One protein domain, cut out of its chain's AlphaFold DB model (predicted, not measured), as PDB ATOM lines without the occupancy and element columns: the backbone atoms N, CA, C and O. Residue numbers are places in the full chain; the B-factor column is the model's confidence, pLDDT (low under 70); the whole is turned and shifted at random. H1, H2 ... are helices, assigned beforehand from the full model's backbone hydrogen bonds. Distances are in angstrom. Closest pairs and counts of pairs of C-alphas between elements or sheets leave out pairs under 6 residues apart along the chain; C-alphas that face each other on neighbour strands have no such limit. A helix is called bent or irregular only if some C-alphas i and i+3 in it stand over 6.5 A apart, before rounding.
ATOM      1  N   ASN A   2     216.717 165.515 371.151       53.32
ATOM      2  CA  ASN A   2     215.403 166.042 370.722       53.32
ATOM      3  C   ASN A   2     215.160 167.553 370.931       53.32
ATOM      4  O   ASN A   2     214.501 168.164 370.104       53.32
ATOM      5  N   ASN A   3     215.723 168.184 371.970       61.61
ATOM      6  CA  ASN A   3     215.459 169.611 372.225       61.61
ATOM      7  C   ASN A   3     216.060 170.565 371.181       61.61
ATOM      8  O   ASN A   3     215.574 171.678 371.056       61.61
ATOM      9  N   ILE A   4     217.121 170.170 370.467       66.58
ATOM     10  CA  ILE A   4     217.748 171.056 369.471       66.58
ATOM     11  C   ILE A   4     216.899 171.086 368.196       66.58
ATOM     12  O   ILE A   4     216.694 172.152 367.631       66.58
ATOM     13  N   GLU A   5     216.367 169.936 367.776       65.31
ATOM     14  CA  GLU A   5     215.514 169.843 366.586       65.31
ATOM     15  C   GLU A   5     214.190 170.598 366.778       65.31
ATOM     16  O   GLU A   5     213.802 171.382 365.912       65.31
ATOM     17  N   GLU A   6     213.537 170.438 367.936       68.11
ATOM     18  CA  GLU A   6     212.297 171.162 368.250       68.11
ATOM     19  C   GLU A   6     212.504 172.684 368.289       68.11
ATOM     20  O   GLU A   6     211.668 173.431 367.777       68.11
ATOM     21  N   ASP A   7     213.633 173.145 368.830       79.84
ATOM     22  CA  ASP A   7     213.974 174.570 368.890       79.84
ATOM     23  C   ASP A   7     214.272 175.140 367.491       79.84
ATOM     24  O   ASP A   7     213.798 176.220 367.132       79.84
ATOM     25  N   THR A   8     214.963 174.375 366.633       81.60
ATOM     26  CA  THR A   8     215.222 174.790 365.243       81.60
ATOM     27  C   THR A   8     213.954 174.883 364.399       81.60
ATOM     28  O   THR A   8     213.793 175.845 363.649       81.60
ATOM     29  N   GLU A   9     213.028 173.935 364.542       83.84
ATOM     30  CA  GLU A   9     211.759 173.941 363.810       83.84
ATOM     31  C   GLU A   9     210.847 175.085 364.286       83.84
ATOM     32  O   GLU A   9     210.194 175.759 363.483       83.84
ATOM     33  N   ALA A  10     210.828 175.354 365.595       86.85
ATOM     34  CA  ALA A  10     210.104 176.488 366.158       86.85
ATOM     35  C   ALA A  10     210.674 177.830 365.664       86.85
ATOM     36  O   ALA A  10     209.911 178.723 365.277       86.85
ATOM     37  N   ALA A  11     212.003 177.965 365.620       84.82
ATOM     38  CA  ALA A  11     212.670 179.140 365.072       84.82
ATOM     39  C   ALA A  11     212.357 179.326 363.580       84.82
ATOM     40  O   ALA A  11     211.986 180.428 363.175       84.82
ATOM     41  N   PHE A  12     212.409 178.254 362.783       88.76
ATOM     42  CA  PHE A  12     212.068 178.292 361.360       88.76
ATOM     43  C   PHE A  12     210.646 178.824 361.138       88.76
ATOM     44  O   PHE A  12     210.450 179.786 360.396       88.76
ATOM     45  N   LYS A  13     209.650 178.288 361.856       89.11
ATOM     46  CA  LYS A  13     208.252 178.754 361.766       89.11
ATOM     47  C   LYS A  13     208.073 180.212 362.173       89.11
ATOM     48  O   LYS A  13     207.322 180.934 361.524       89.11
ATOM     49  N   ARG A  14     208.751 180.664 363.232       90.77
ATOM     50  CA  ARG A  14     208.707 182.077 363.648       90.77
ATOM     51  C   ARG A  14     209.249 182.990 362.548       90.77
ATOM     52  O   ARG A  14     208.665 184.038 362.285       90.77
ATOM     53  N   LEU A  15     210.343 182.594 361.905       90.36
ATOM     54  CA  LEU A  15     211.031 183.405 360.901       90.36
ATOM     55  C   LEU A  15     210.335 183.404 359.535       90.36
ATOM     56  O   LEU A  15     210.492 184.364 358.781       90.36
ATOM     57  N   GLN A  16     209.473 182.424 359.247       91.54
ATOM     58  CA  GLN A  16     208.591 182.465 358.070       91.54
ATOM     59  C   GLN A  16     207.673 183.697 358.040       91.54
ATOM     60  O   GLN A  16     207.209 184.087 356.968       91.54
ATOM     61  N   ALA A  17     207.440 184.361 359.178       91.11
ATOM     62  CA  ALA A  17     206.649 185.590 359.249       91.11
ATOM     63  C   ALA A  17     207.207 186.748 358.392       91.11
ATOM     64  O   ALA A  17     206.482 187.709 358.126       91.11
ATOM     65  N   VAL A  18     208.465 186.665 357.935       91.83
ATOM     66  CA  VAL A  18     209.060 187.635 357.001       91.83
ATOM     67  C   VAL A  18     208.539 187.472 355.568       91.83
ATOM     68  O   VAL A  18     208.490 188.441 354.812       91.83
ATOM     69  N   ILE A  19     208.108 186.265 355.183       93.09
ATOM     70  CA  ILE A  19     207.742 185.934 353.798       93.09
ATOM     71  C   ILE A  19     206.605 186.827 353.274       93.09
ATOM     72  O   ILE A  19     206.770 187.390 352.188       93.09
ATOM     73  N   PRO A  20     205.477 187.013 353.994       93.96
ATOM     74  CA  PRO A  20     204.395 187.868 353.512       93.96
ATOM     75  C   PRO A  20     204.834 189.322 353.324       93.96
ATOM     76  O   PRO A  20     204.432 189.950 352.352       93.96
ATOM     77  N   GLN A  21     205.703 189.835 354.201       94.31
ATOM     78  CA  GLN A  21     206.202 191.213 354.126       94.31
ATOM     79  C   GLN A  21     207.066 191.419 352.879       94.31
ATOM     80  O   GLN A  21     206.908 192.407 352.169       94.31
ATOM     81  N   VAL A  22     207.944 190.456 352.573       95.14
ATOM     82  CA  VAL A  22     208.766 190.503 351.358       95.14
ATOM     83  C   VAL A  22     207.885 190.409 350.115       95.14
ATOM     84  O   VAL A  22     208.047 191.213 349.202       95.14
ATOM     85  N   LYS A  23     206.924 189.478 350.075       94.65
ATOM     86  CA  LYS A  23     206.001 189.360 348.935       94.65
ATOM     87  C   LYS A  23     205.212 190.643 348.705       94.65
ATOM     88  O   LYS A  23     205.169 191.116 347.575       94.65
ATOM     89  N   GLN A  24     204.678 191.230 349.772       95.53
ATOM     90  CA  GLN A  24     203.958 192.493 349.703       95.53
ATOM     91  C   GLN A  24     204.847 193.619 349.155       95.53
ATOM     92  O   GLN A  24     204.427 194.335 348.254       95.53
ATOM     93  N   ALA A  25     206.097 193.735 349.616       95.86
ATOM     94  CA  ALA A  25     207.024 194.742 349.100       95.86
ATOM     95  C   ALA A  25     207.305 194.570 347.593       95.86
ATOM     96  O   ALA A  25     207.392 195.556 346.860       95.86
ATOM     97  N   TYR A  26     207.412 193.326 347.109       96.28
ATOM     98  CA  TYR A  26     207.533 193.047 345.675       96.28
ATOM     99  C   TYR A  26     206.250 193.388 344.908       96.28
ATOM    100  O   TYR A  26     206.333 193.989 343.841       96.28
ATOM    101  N   GLU A  27     205.073 193.033 345.428       95.02
ATOM    102  CA  GLU A  27     203.782 193.355 344.805       95.02
ATOM    103  C   GLU A  27     203.567 194.869 344.694       95.02
ATOM    104  O   GLU A  27     203.180 195.362 343.634       95.02
ATOM    105  N   GLU A  28     203.892 195.618 345.750       95.97
ATOM    106  CA  GLU A  28     203.839 197.081 345.767       95.97
ATOM    107  C   GLU A  28     204.808 197.688 344.748       95.97
ATOM    108  O   GLU A  28     204.406 198.541 343.954       95.97
ATOM    109  N   ALA A  29     206.057 197.210 344.705       95.88
ATOM    110  CA  ALA A  29     207.040 197.663 343.723       95.88
ATOM    111  C   ALA A  29     206.578 197.381 342.284       95.88
ATOM    112  O   ALA A  29     206.661 198.261 341.428       95.88
ATOM    113  N   ILE A  30     206.031 196.189 342.021       95.00
ATOM    114  CA  ILE A  30     205.508 195.799 340.704       95.00
ATOM    115  C   ILE A  30     204.308 196.661 340.300       95.00
ATOM    116  O   ILE A  30     204.194 197.048 339.135       95.00
ATOM    117  N   GLY A  31     203.443 197.014 341.254       92.92
ATOM    118  CA  GLY A  31     202.316 197.917 341.027       92.92
ATOM    119  C   GLY A  31     202.734 199.295 340.506       92.92
ATOM    120  O   GLY A  31     201.978 199.914 339.761       92.92
ATOM    121  N   GLN A  32     203.947 199.747 340.834       94.91
ATOM    122  CA  GLN A  32     204.461 201.054 340.422       94.91
ATOM    123  C   GLN A  32     205.249 201.039 339.105       94.91
ATOM    124  O   GLN A  32     205.417 202.103 338.514       94.91
ATOM    125  N   ILE A  33     205.687 199.875 338.602       93.98
ATOM    126  CA  ILE A  33     206.559 199.769 337.406       93.98
ATOM    127  C   ILE A  33     205.978 200.505 336.192       93.98
ATOM    128  O   ILE A  33     206.715 201.104 335.415       93.98
ATOM    129  N   PHE A  34     204.658 200.451 336.028       93.68
ATOM    130  CA  PHE A  34     203.951 201.012 334.876       93.68
ATOM    131  C   PHE A  34     203.100 202.233 335.245       93.68
ATOM    132  O   PHE A  34     202.196 202.591 334.493       93.68
ATOM    133  N   SER A  35     203.347 202.849 336.404       91.47
ATOM    134  CA  SER A  35     202.568 204.001 336.881       91.47
ATOM    135  C   SER A  35     202.766 205.253 336.018       91.47
ATOM    136  O   SER A  35     201.808 205.995 335.808       91.47
ATOM    137  N   ASP A  36     203.963 205.429 335.454       92.94
ATOM    138  CA  ASP A  36     204.325 206.600 334.647       92.94
ATOM    139  C   ASP A  36     203.721 206.593 333.230       92.94
ATOM    140  O   ASP A  36     203.562 207.654 332.624       92.94
ATOM    141  N   LEU A  37     203.342 205.415 332.711       91.97
ATOM    142  CA  LEU A  37     202.654 205.289 331.420       91.97
ATOM    143  C   LEU A  37     201.339 206.058 331.475       91.97
ATOM    144  O   LEU A  37     200.527 205.799 332.357       91.97
ATOM    145  N   ASN A  38     201.070 206.960 330.543       92.93
ATOM    146  CA  ASN A  38     199.874 207.799 330.542       92.93
ATOM    147  C   ASN A  38     199.355 208.049 329.117       92.93
ATOM    148  O   ASN A  38     199.981 207.669 328.131       92.93
ATOM    149  N   SER A  39     198.168 208.645 328.994       90.32
ATOM    150  CA  SER A  39     197.508 208.859 327.699       90.32
ATOM    151  C   SER A  39     198.311 209.736 326.732       90.32
ATOM    152  O   SER A  39     198.172 209.551 325.521       90.32
ATOM    153  N   SER A  40     199.192 210.617 327.226       92.12
ATOM    154  CA  SER A  40     200.050 211.443 326.362       92.12
ATOM    155  C   SER A  40     201.098 210.622 325.602       92.12
ATOM    156  O   SER A  40     201.463 210.982 324.484       92.12
ATOM    157  N   ASP A  41     201.485 209.447 326.116       90.23
ATOM    158  CA  ASP A  41     202.417 208.546 325.427       90.23
ATOM    159  C   ASP A  41     201.845 208.011 324.098       90.23
ATOM    160  O   ASP A  41     202.595 207.580 323.221       90.23
ATOM    161  N   LEU A  42     200.516 208.047 323.923       90.93
ATOM    162  CA  LEU A  42     199.819 207.619 322.705       90.93
ATOM    163  C   LEU A  42     199.270 208.780 321.867       90.93
ATOM    164  O   LEU A  42     198.623 208.533 320.849       90.93
ATOM    165  N   GLU A  43     199.526 210.034 322.241       88.64
ATOM    166  CA  GLU A  43     198.937 211.213 321.587       88.64
ATOM    167  C   GLU A  43     199.347 211.324 320.109       88.64
ATOM    168  O   GLU A  43     198.521 211.598 319.234       88.64
ATOM    169  N   SER A  44     200.606 210.994 319.804       88.09
ATOM    170  CA  SER A  44     201.096 210.922 318.419       88.09
ATOM    171  C   SER A  44     200.387 209.829 317.614       88.09
ATOM    172  O   SER A  44     200.041 210.040 316.454       88.09
ATOM    173  N   CYS A  45     200.133 208.667 318.223       86.86
ATOM    174  CA  CYS A  45     199.416 207.575 317.567       86.86
ATOM    175  C   CYS A  45     197.948 207.933 317.323       86.86
ATOM    176  O   CYS A  45     197.438 207.664 316.240       86.86
ATOM    177  N   ALA A  46     197.291 208.563 318.299       88.60
ATOM    178  CA  ALA A  46     195.911 209.018 318.173       88.60
ATOM    179  C   ALA A  46     195.759 210.056 317.050       88.60
ATOM    180  O   ALA A  46     194.855 209.925 316.230       88.60
ATOM    181  N   SER A  47     196.690 211.013 316.956       87.72
ATOM    182  CA  SER A  47     196.677 212.061 315.924       87.72
ATOM    183  C   SER A  47     196.758 211.488 314.503       87.72
ATOM    184  O   SER A  47     196.002 211.890 313.623       87.72
ATOM    185  N   ILE A  48     197.640 210.505 314.284       87.88
ATOM    186  CA  ILE A  48     197.789 209.827 312.984       87.88
ATOM    187  C   ILE A  48     196.508 209.063 312.612       87.88
ATOM    188  O   ILE A  48     196.081 209.070 311.458       87.88
ATOM    189  N   LEU A  49     195.893 208.390 313.586       87.28
ATOM    190  CA  LEU A  49     194.680 207.595 313.376       87.28
ATOM    191  C   LEU A  49     193.472 208.479 313.044       87.28
ATOM    192  O   LEU A  49     192.682 208.145 312.160       87.28
ATOM    193  N   GLU A  50     193.356 209.629 313.704       87.62
ATOM    194  CA  GLU A  50     192.299 210.601 313.434       87.62
ATOM    195  C   GLU A  50     192.424 211.194 312.020       87.62
ATOM    196  O   GLU A  50     191.420 211.288 311.311       87.62
ATOM    197  N   GLU A  51     193.648 211.497 311.569       87.56
ATOM    198  CA  GLU A  51     193.917 212.024 310.222       87.56
ATOM    199  C   GLU A  51     193.550 211.027 309.107       87.56
ATOM    200  O   GLU A  51     193.013 211.423 308.070       87.56
ATOM    201  N   HIS A  52     193.808 209.732 309.311       87.09
ATOM    202  CA  HIS A  52     193.617 208.717 308.270       87.09
ATOM    203  C   HIS A  52     192.265 208.002 308.308       87.09
ATOM    204  O   HIS A  52     191.739 207.647 307.251       87.09
ATOM    205  N   GLU A  53     191.702 207.771 309.492       81.56
ATOM    206  CA  GLU A  53     190.544 206.886 309.665       81.56
ATOM    207  C   GLU A  53     189.323 207.596 310.264       81.56
ATOM    208  O   GLU A  53     188.289 206.958 310.449       81.56
ATOM    209  N   SER A  54     189.397 208.905 310.562       76.74
ATOM    210  CA  SER A  54     188.303 209.671 311.203       76.74
ATOM    211  C   SER A  54     187.765 209.009 312.484       76.74
ATOM    212  O   SER A  54     186.594 209.168 312.838       76.74
ATOM    213  N   THR A  55     188.607 208.223 313.154       77.00
ATOM    214  CA  THR A  55     188.246 207.423 314.323       77.00
ATOM    215  C   THR A  55     189.048 207.926 315.516       77.00
ATOM    216  O   THR A  55     190.268 208.045 315.427       77.00
ATOM    217  N   SER A  56     188.382 208.231 316.634       77.94
ATOM    218  CA  SER A  56     189.067 208.649 317.858       77.94
ATOM    219  C   SER A  56     189.540 207.436 318.657       77.94
ATOM    220  O   SER A  56     188.798 206.476 318.881       77.94
ATOM    221  N   LEU A  57     190.798 207.477 319.091       81.81
ATOM    222  CA  LEU A  57     191.395 206.447 319.932       81.81
ATOM    223  C   LEU A  57     191.200 206.821 321.408       81.81
ATOM    224  O   LEU A  57     191.680 207.868 321.840       81.81
ATOM    225  N   ASP A  58     190.538 205.970 322.197       87.40
ATOM    226  CA  ASP A  58     190.480 206.144 323.656       87.40
ATOM    227  C   ASP A  58     191.824 205.735 324.280       87.40
ATOM    228  O   ASP A  58     192.044 204.596 324.711       87.40
ATOM    229  N   THR A  59     192.763 206.679 324.267       88.49
ATOM    230  CA  THR A  59     194.124 206.491 324.775       88.49
ATOM    231  C   THR A  59     194.139 206.159 326.264       88.49
ATOM    232  O   THR A  59     194.979 205.368 326.695       88.49
ATOM    233  N   GLU A  60     193.187 206.671 327.046       90.78
ATOM    234  CA  GLU A  60     193.096 206.400 328.481       90.78
ATOM    235  C   GLU A  60     192.684 204.946 328.743       90.78
ATOM    236  O   GLU A  60     193.322 204.250 329.540       90.78
ATOM    237  N   GLN A  61     191.681 204.433 328.017       91.81
ATOM    238  CA  GLN A  61     191.278 203.030 328.130       91.81
ATOM    239  C   GLN A  61     192.406 202.077 327.712       91.81
ATOM    240  O   GLN A  61     192.625 201.050 328.373       91.81
ATOM    241  N   ILE A  62     193.123 202.397 326.630       92.68
ATOM    242  CA  ILE A  62     194.238 201.578 326.139       92.68
ATOM    243  C   ILE A  62     195.367 201.560 327.159       92.68
ATOM    244  O   ILE A  62     195.828 200.477 327.523       92.68
ATOM    245  N   ILE A  63     195.785 202.720 327.662       94.21
ATOM    246  CA  ILE A  63     196.848 202.796 328.661       94.21
ATOM    247  C   ILE A  63     196.433 202.075 329.942       94.21
ATOM    248  O   ILE A  63     197.193 201.241 330.429       94.21
ATOM    249  N   HIS A  64     195.219 202.286 330.453       93.23
ATOM    250  CA  HIS A  64     194.742 201.577 331.641       93.23
ATOM    251  C   HIS A  64     194.746 200.051 331.439       93.23
ATOM    252  O   HIS A  64     195.200 199.292 332.302       93.23
ATOM    253  N   SER A  65     194.275 199.582 330.281       93.55
ATOM    254  CA  SER A  65     194.281 198.156 329.934       93.55
ATOM    255  C   SER A  65     195.698 197.603 329.804       93.55
ATOM    256  O   SER A  65     195.960 196.491 330.268       93.55
ATOM    257  N   THR A  66     196.607 198.392 329.233       93.67
ATOM    258  CA  THR A  66     198.019 198.052 329.043       93.67
ATOM    259  C   THR A  66     198.734 197.958 330.382       93.67
ATOM    260  O   THR A  66     199.292 196.904 330.675       93.67
ATOM    261  N   ARG A  67     198.623 198.977 331.250       94.82
ATOM    262  CA  ARG A  67     199.149 198.941 332.626       94.82
ATOM    263  C   ARG A  67     198.655 197.693 333.348       94.82
ATOM    264  O   ARG A  67     199.457 196.902 333.824       94.82
ATOM    265  N   ARG A  68     197.337 197.453 333.354       94.31
ATOM    266  CA  ARG A  68     196.745 196.288 334.028       94.31
ATOM    267  C   ARG A  68     197.307 194.966 333.503       94.31
ATOM    268  O   ARG A  68     197.608 194.078 334.299       94.31
ATOM    269  N   LEU A  69     197.423 194.814 332.182       96.12
ATOM    270  CA  LEU A  69     197.939 193.590 331.572       96.12
ATOM    271  C   LEU A  69     199.426 193.395 331.880       96.12
ATOM    272  O   LEU A  69     199.818 192.308 332.295       96.12
ATOM    273  N   MET A  70     200.241 194.438 331.715       95.82
ATOM    274  CA  MET A  70     201.678 194.377 331.967       95.82
ATOM    275  C   MET A  70     201.974 194.123 333.448       95.82
ATOM    276  O   MET A  70     202.738 193.213 333.758       95.82
ATOM    277  N   THR A  71     201.309 194.834 334.366       96.11
ATOM    278  CA  THR A  71     201.414 194.584 335.812       96.11
ATOM    279  C   THR A  71     201.036 193.144 336.141       96.11
ATOM    280  O   THR A  71     201.776 192.477 336.856       96.11
ATOM    281  N   LYS A  72     199.933 192.623 335.580       95.93
ATOM    282  CA  LYS A  72     199.535 191.224 335.790       95.93
ATOM    283  C   LYS A  72     200.612 190.246 335.316       95.93
ATOM    284  O   LYS A  72     200.961 189.340 336.060       95.93
ATOM    285  N   ILE A  73     201.158 190.438 334.116       96.83
ATOM    286  CA  ILE A  73     202.211 189.563 333.579       96.83
ATOM    287  C   ILE A  73     203.438 189.569 334.497       96.83
ATOM    288  O   ILE A  73     203.988 188.512 334.790       96.83
ATOM    289  N   VAL A  74     203.861 190.739 334.983       96.76
ATOM    290  CA  VAL A  74     205.013 190.831 335.892       96.76
ATOM    291  C   VAL A  74     204.714 190.176 337.243       96.76
ATOM    292  O   VAL A  74     205.585 189.493 337.778       96.76
ATOM    293  N   LEU A  75     203.494 190.314 337.771       96.39
ATOM    294  CA  LEU A  75     203.065 189.605 338.982       96.39
ATOM    295  C   LEU A  75     203.102 188.082 338.794       96.39
ATOM    296  O   LEU A  75     203.659 187.385 339.641       96.39
ATOM    297  N   ASP A  76     202.588 187.575 337.670       96.22
ATOM    298  CA  ASP A  76     202.598 186.143 337.352       96.22
ATOM    299  C   ASP A  76     204.048 185.619 337.249       96.22
ATOM    300  O   ASP A  76     204.398 184.596 337.843       96.22
ATOM    301  N   VAL A  77     204.935 186.361 336.572       96.41
ATOM    302  CA  VAL A  77     206.371 186.034 336.482       96.41
ATOM    303  C   VAL A  77     207.039 186.064 337.860       96.41
ATOM    304  O   VAL A  77     207.823 185.168 338.177       96.41
ATOM    305  N   ASN A  78     206.718 187.049 338.700       95.82
ATOM    306  CA  ASN A  78     207.237 187.137 340.062       95.82
ATOM    307  C   ASN A  78     206.784 185.937 340.908       95.82
ATOM    308  O   ASN A  78     207.594 185.316 341.595       95.82
ATOM    309  N   GLN A  79     205.519 185.528 340.805       94.54
ATOM    310  CA  GLN A  79     205.019 184.341 341.499       94.54
ATOM    311  C   GLN A  79     205.735 183.060 341.035       94.54
ATOM    312  O   GLN A  79     206.107 182.216 341.864       94.54
ATOM    313  N   CYS A  80     205.993 182.922 339.732       95.75
ATOM    314  CA  CYS A  80     206.815 181.838 339.192       95.75
ATOM    315  C   CYS A  80     208.261 181.891 339.703       95.75
ATOM    316  O   CYS A  80     208.839 180.844 339.985       95.75
ATOM    317  N   PHE A  81     208.847 183.077 339.875       95.43
ATOM    318  CA  PHE A  81     210.184 183.222 340.448       95.43
ATOM    319  C   PHE A  81     210.235 182.750 341.907       95.43
ATOM    320  O   PHE A  81     211.119 181.961 342.251       95.43
ATOM    321  N   PHE A  82     209.279 183.175 342.740       95.64
ATOM    322  CA  PHE A  82     209.213 182.782 344.151       95.64
ATOM    323  C   PHE A  82     209.065 181.267 344.321       95.64
ATOM    324  O   PHE A  82     209.808 180.658 345.093       95.64
ATOM    325  N   SER A  83     208.139 180.664 343.572       93.37
ATOM    326  CA  SER A  83     207.877 179.222 343.622       93.37
ATOM    327  C   SER A  83     208.994 178.399 342.974       93.37
ATOM    328  O   SER A  83     209.473 177.438 343.569       93.37
ATOM    329  N   GLY A  84     209.468 178.797 341.792       95.13
ATOM    330  CA  GLY A  84     210.499 178.076 341.045       95.13
ATOM    331  C   GLY A  84     211.886 178.107 341.690       95.13
ATOM    332  O   GLY A  84     212.686 177.210 341.443       95.13
ATOM    333  N   ASN A  85     212.180 179.110 342.526       95.10
ATOM    334  CA  ASN A  85     213.475 179.238 343.199       95.10
ATOM    335  C   ASN A  85     213.444 178.897 344.689       95.10
ATOM    336  O   ASN A  85     214.476 179.081 345.340       95.10
ATOM    337  N   ASP A  86     212.314 178.423 345.221       94.63
ATOM    338  CA  ASP A  86     212.146 178.129 346.650       94.63
ATOM    339  C   ASP A  86     212.599 179.306 347.539       94.63
ATOM    340  O   ASP A  86     213.395 179.188 348.476       94.63
ATOM    341  N   VAL A  87     212.157 180.509 347.157       95.05
ATOM    342  CA  VAL A  87     212.612 181.763 347.775       95.05
ATOM    343  C   VAL A  87     212.199 181.827 349.243       95.05
ATOM    344  O   VAL A  87     212.950 182.332 350.069       95.05
ATOM    345  N   GLU A  88     211.040 181.269 349.583       93.67
ATOM    346  CA  GLU A  88     210.507 181.237 350.946       93.67
ATOM    347  C   GLU A  88     211.430 180.489 351.913       93.67
ATOM    348  O   GLU A  88     211.817 181.027 352.956       93.67
ATOM    349  N   THR A  89     211.856 179.282 351.537       92.79
ATOM    350  CA  THR A  89     212.785 178.477 352.336       92.79
ATOM    351  C   THR A  89     214.146 179.154 352.431       92.79
ATOM    352  O   THR A  89     214.728 179.218 353.516       92.79
ATOM    353  N   LYS A  90     214.648 179.725 351.327       95.19
ATOM    354  CA  LYS A  90     215.930 180.447 351.312       95.19
ATOM    355  C   LYS A  90     215.911 181.688 352.200       95.19
ATOM    356  O   LYS A  90     216.858 181.889 352.953       95.19
ATOM    357  N   LEU A  91     214.849 182.492 352.150       95.48
ATOM    358  CA  LEU A  91     214.682 183.663 353.016       95.48
ATOM    359  C   LEU A  91     214.628 183.255 354.485       95.48
ATOM    360  O   LEU A  91     215.355 183.815 355.299       95.48
ATOM    361  N   THR A  92     213.844 182.229 354.813       93.79
ATOM    362  CA  THR A  92     213.752 181.730 356.192       93.79
ATOM    363  C   THR A  92     215.104 181.209 356.684       93.79
ATOM    364  O   THR A  92     215.532 181.527 357.790       93.79
ATOM    365  N   THR A  93     215.831 180.478 355.834       93.39
ATOM    366  CA  THR A  93     217.183 179.986 356.139       93.39
ATOM    367  C   THR A  93     218.165 181.141 356.348       93.39
ATOM    368  O   THR A  93     218.982 181.093 357.262       93.39
ATOM    369  N   LEU A  94     218.088 182.198 355.535       94.60
ATOM    370  CA  LEU A  94     218.919 183.390 355.707       94.60
ATOM    371  C   LEU A  94     218.635 184.092 357.036       94.60
ATOM    372  O   LEU A  94     219.582 184.483 357.714       94.60
ATOM    373  N   GLU A  95     217.370 184.218 357.438       93.49
ATOM    374  CA  GLU A  95     217.024 184.783 358.745       93.49
ATOM    375  C   GLU A  95     217.519 183.901 359.902       93.49
ATOM    376  O   GLU A  95     218.079 184.418 360.868       93.49
ATOM    377  N   MET A  96     217.441 182.571 359.778       91.56
ATOM    378  CA  MET A  96     218.029 181.662 360.773       91.56
ATOM    379  C   MET A  96     219.546 181.827 360.877       91.56
ATOM    380  O   MET A  96     220.090 181.878 361.978       91.56
ATOM    381  N   LEU A  97     220.244 181.933 359.742       91.13
ATOM    382  CA  LEU A  97     221.691 182.146 359.718       91.13
ATOM    383  C   LEU A  97     222.064 183.505 360.322       91.13
ATOM    384  O   LEU A  97     223.051 183.595 361.051       91.13
ATOM    385  N   LYS A  98     221.274 184.555 360.074       90.75
ATOM    386  CA  LYS A  98     221.470 185.860 360.721       90.75
ATOM    387  C   LYS A  98     221.355 185.754 362.238       90.75
ATOM    388  O   LYS A  98     222.238 186.252 362.928       90.75
ATOM    389  N   GLU A  99     220.326 185.084 362.759       89.11
ATOM    390  CA  GLU A  99     220.185 184.883 364.206       89.11
ATOM    391  C   GLU A  99     221.339 184.049 364.779       89.11
ATOM    392  O   GLU A  99     221.950 184.437 365.776       89.11
ATOM    393  N   GLN A 100     221.701 182.946 364.115       88.50
ATOM    394  CA  GLN A 100     222.779 182.058 364.554       88.50
ATOM    395  C   GLN A 100     224.136 182.773 364.623       88.50
ATOM    396  O   GLN A 100     224.940 182.505 365.520       88.50
ATOM    397  N   PHE A 101     224.398 183.684 363.686       88.61
ATOM    398  CA  PHE A 101     225.667 184.399 363.576       88.61
ATOM    399  C   PHE A 101     225.583 185.866 364.013       88.61
ATOM    400  O   PHE A 101     226.511 186.630 363.742       88.61
ATOM    401  N   ALA A 102     224.545 186.259 364.760       89.63
ATOM    402  CA  ALA A 102     224.353 187.634 365.234       89.63
ATOM    403  C   ALA A 102     225.568 188.168 366.020       89.63
ATOM    404  O   ALA A 102     225.970 189.319 365.870       89.63
ATOM    405  N   ALA A 103     226.263 187.307 366.775       90.22
ATOM    406  CA  ALA A 103     227.498 187.658 367.490       90.22
ATOM    407  C   ALA A 103     228.691 188.021 366.572       90.22
ATOM    408  O   ALA A 103     229.800 188.305 367.043       90.22
TER     409      ALA A 103
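Overview. This is residues 2 to 103 of the 204 residues of the protein "Nnf1b" of Drosophila melanogaster (UniProt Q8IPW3). The model is a long, thin rod of helices that folds back on itself: H1, H2 and H3 follow one another roughly end to end along the longest axis, and the long H4 runs back from H3 past the last part of H2. H5 then turns off and crosses the region where H1 gives way to H2, while H3 and residues 54 to 58 make the turn at the far end and residues 2 to 7 of H1 stick out at the other. The printed part has 102 residues, with five named helices in the order H1, H2, H3, H4, H5 and no named strand, and its class is all helix. It is extended, with a radius of gyration of the C-alphas of 22.9 A and spans of 79 by 25 by 15 A.

Arrangement. H1, residues 2 to 15, and H2, residues 18 to 32, meet only through their link. H2 and H3, residues 39 to 53, are apart. H3 and H4, residues 59 to 84, touch at a steep tilt of 52 degrees, opposite ways, with residues 59 to 63 alone of H4; the closest C-alphas are those of Ser 39 and Thr 59, 5.1 A apart. H2 and H4 touch at a shallow tilt of 27 degrees, opposite ways, through residues 27 to 31 and 71 to 75 alone; the C-alphas of Gly 31 and Thr 71 are closest, at 6.3 A. H5, residues 87 to 100, is close to H4 but not clearly touching, the closest C-alphas being those of Phe 82 and Glu 88 at 7.1 A. H5 touches H2 at a steep tilt of 53 degrees, with Ile 19 and Glu 88 closest at 6.2 A between C-alphas; H2 does so with residues 18 to 19 alone and H5 with residues 88 to 92 alone. H5 touches H1 at a steep tilt of 62 degrees, through residues 11 to 15 of H1 and 92 to 96 of H5 alone; the closest C-alphas are those of Leu 15 and Thr 92, 5.7 A apart. The helix packing is mostly crossed, with 1 of 4 touching pairs at a shallow tilt. Every O i to N i+4 pair is within hydrogen-bond range in H1, H2, H4 and H5, and 8 of 11 are in H3.

Along the chain. H1 begins at C-alpha 2, at (215.403, 166.042, 370.722), and is 20.4 A long from first to last C-alpha. H2 measures 21.8 A. H3 measures 19.4 A and is irregular, with C-alphas 41 and 44 lying 7.5 A apart. H4, the longest helix with 26 residues, runs 36.6 A from C-alpha 59 at (194.124, 206.491, 324.775). H5 measures 19.6 A and ends at C-alpha 100, at (222.779, 182.058, 364.554).

Size, cuts and confidence. The two C-alphas farthest apart are those of Asn 2 and Glu 51, at 79.0 A. The printed part has no cut; the links H1 to H2, H3 to H4 and H4 to H5 are tight, and the link H2 to H3 is short. The mean pLDDT of the printed part is 90.1, with residues 2 to 6 under 70.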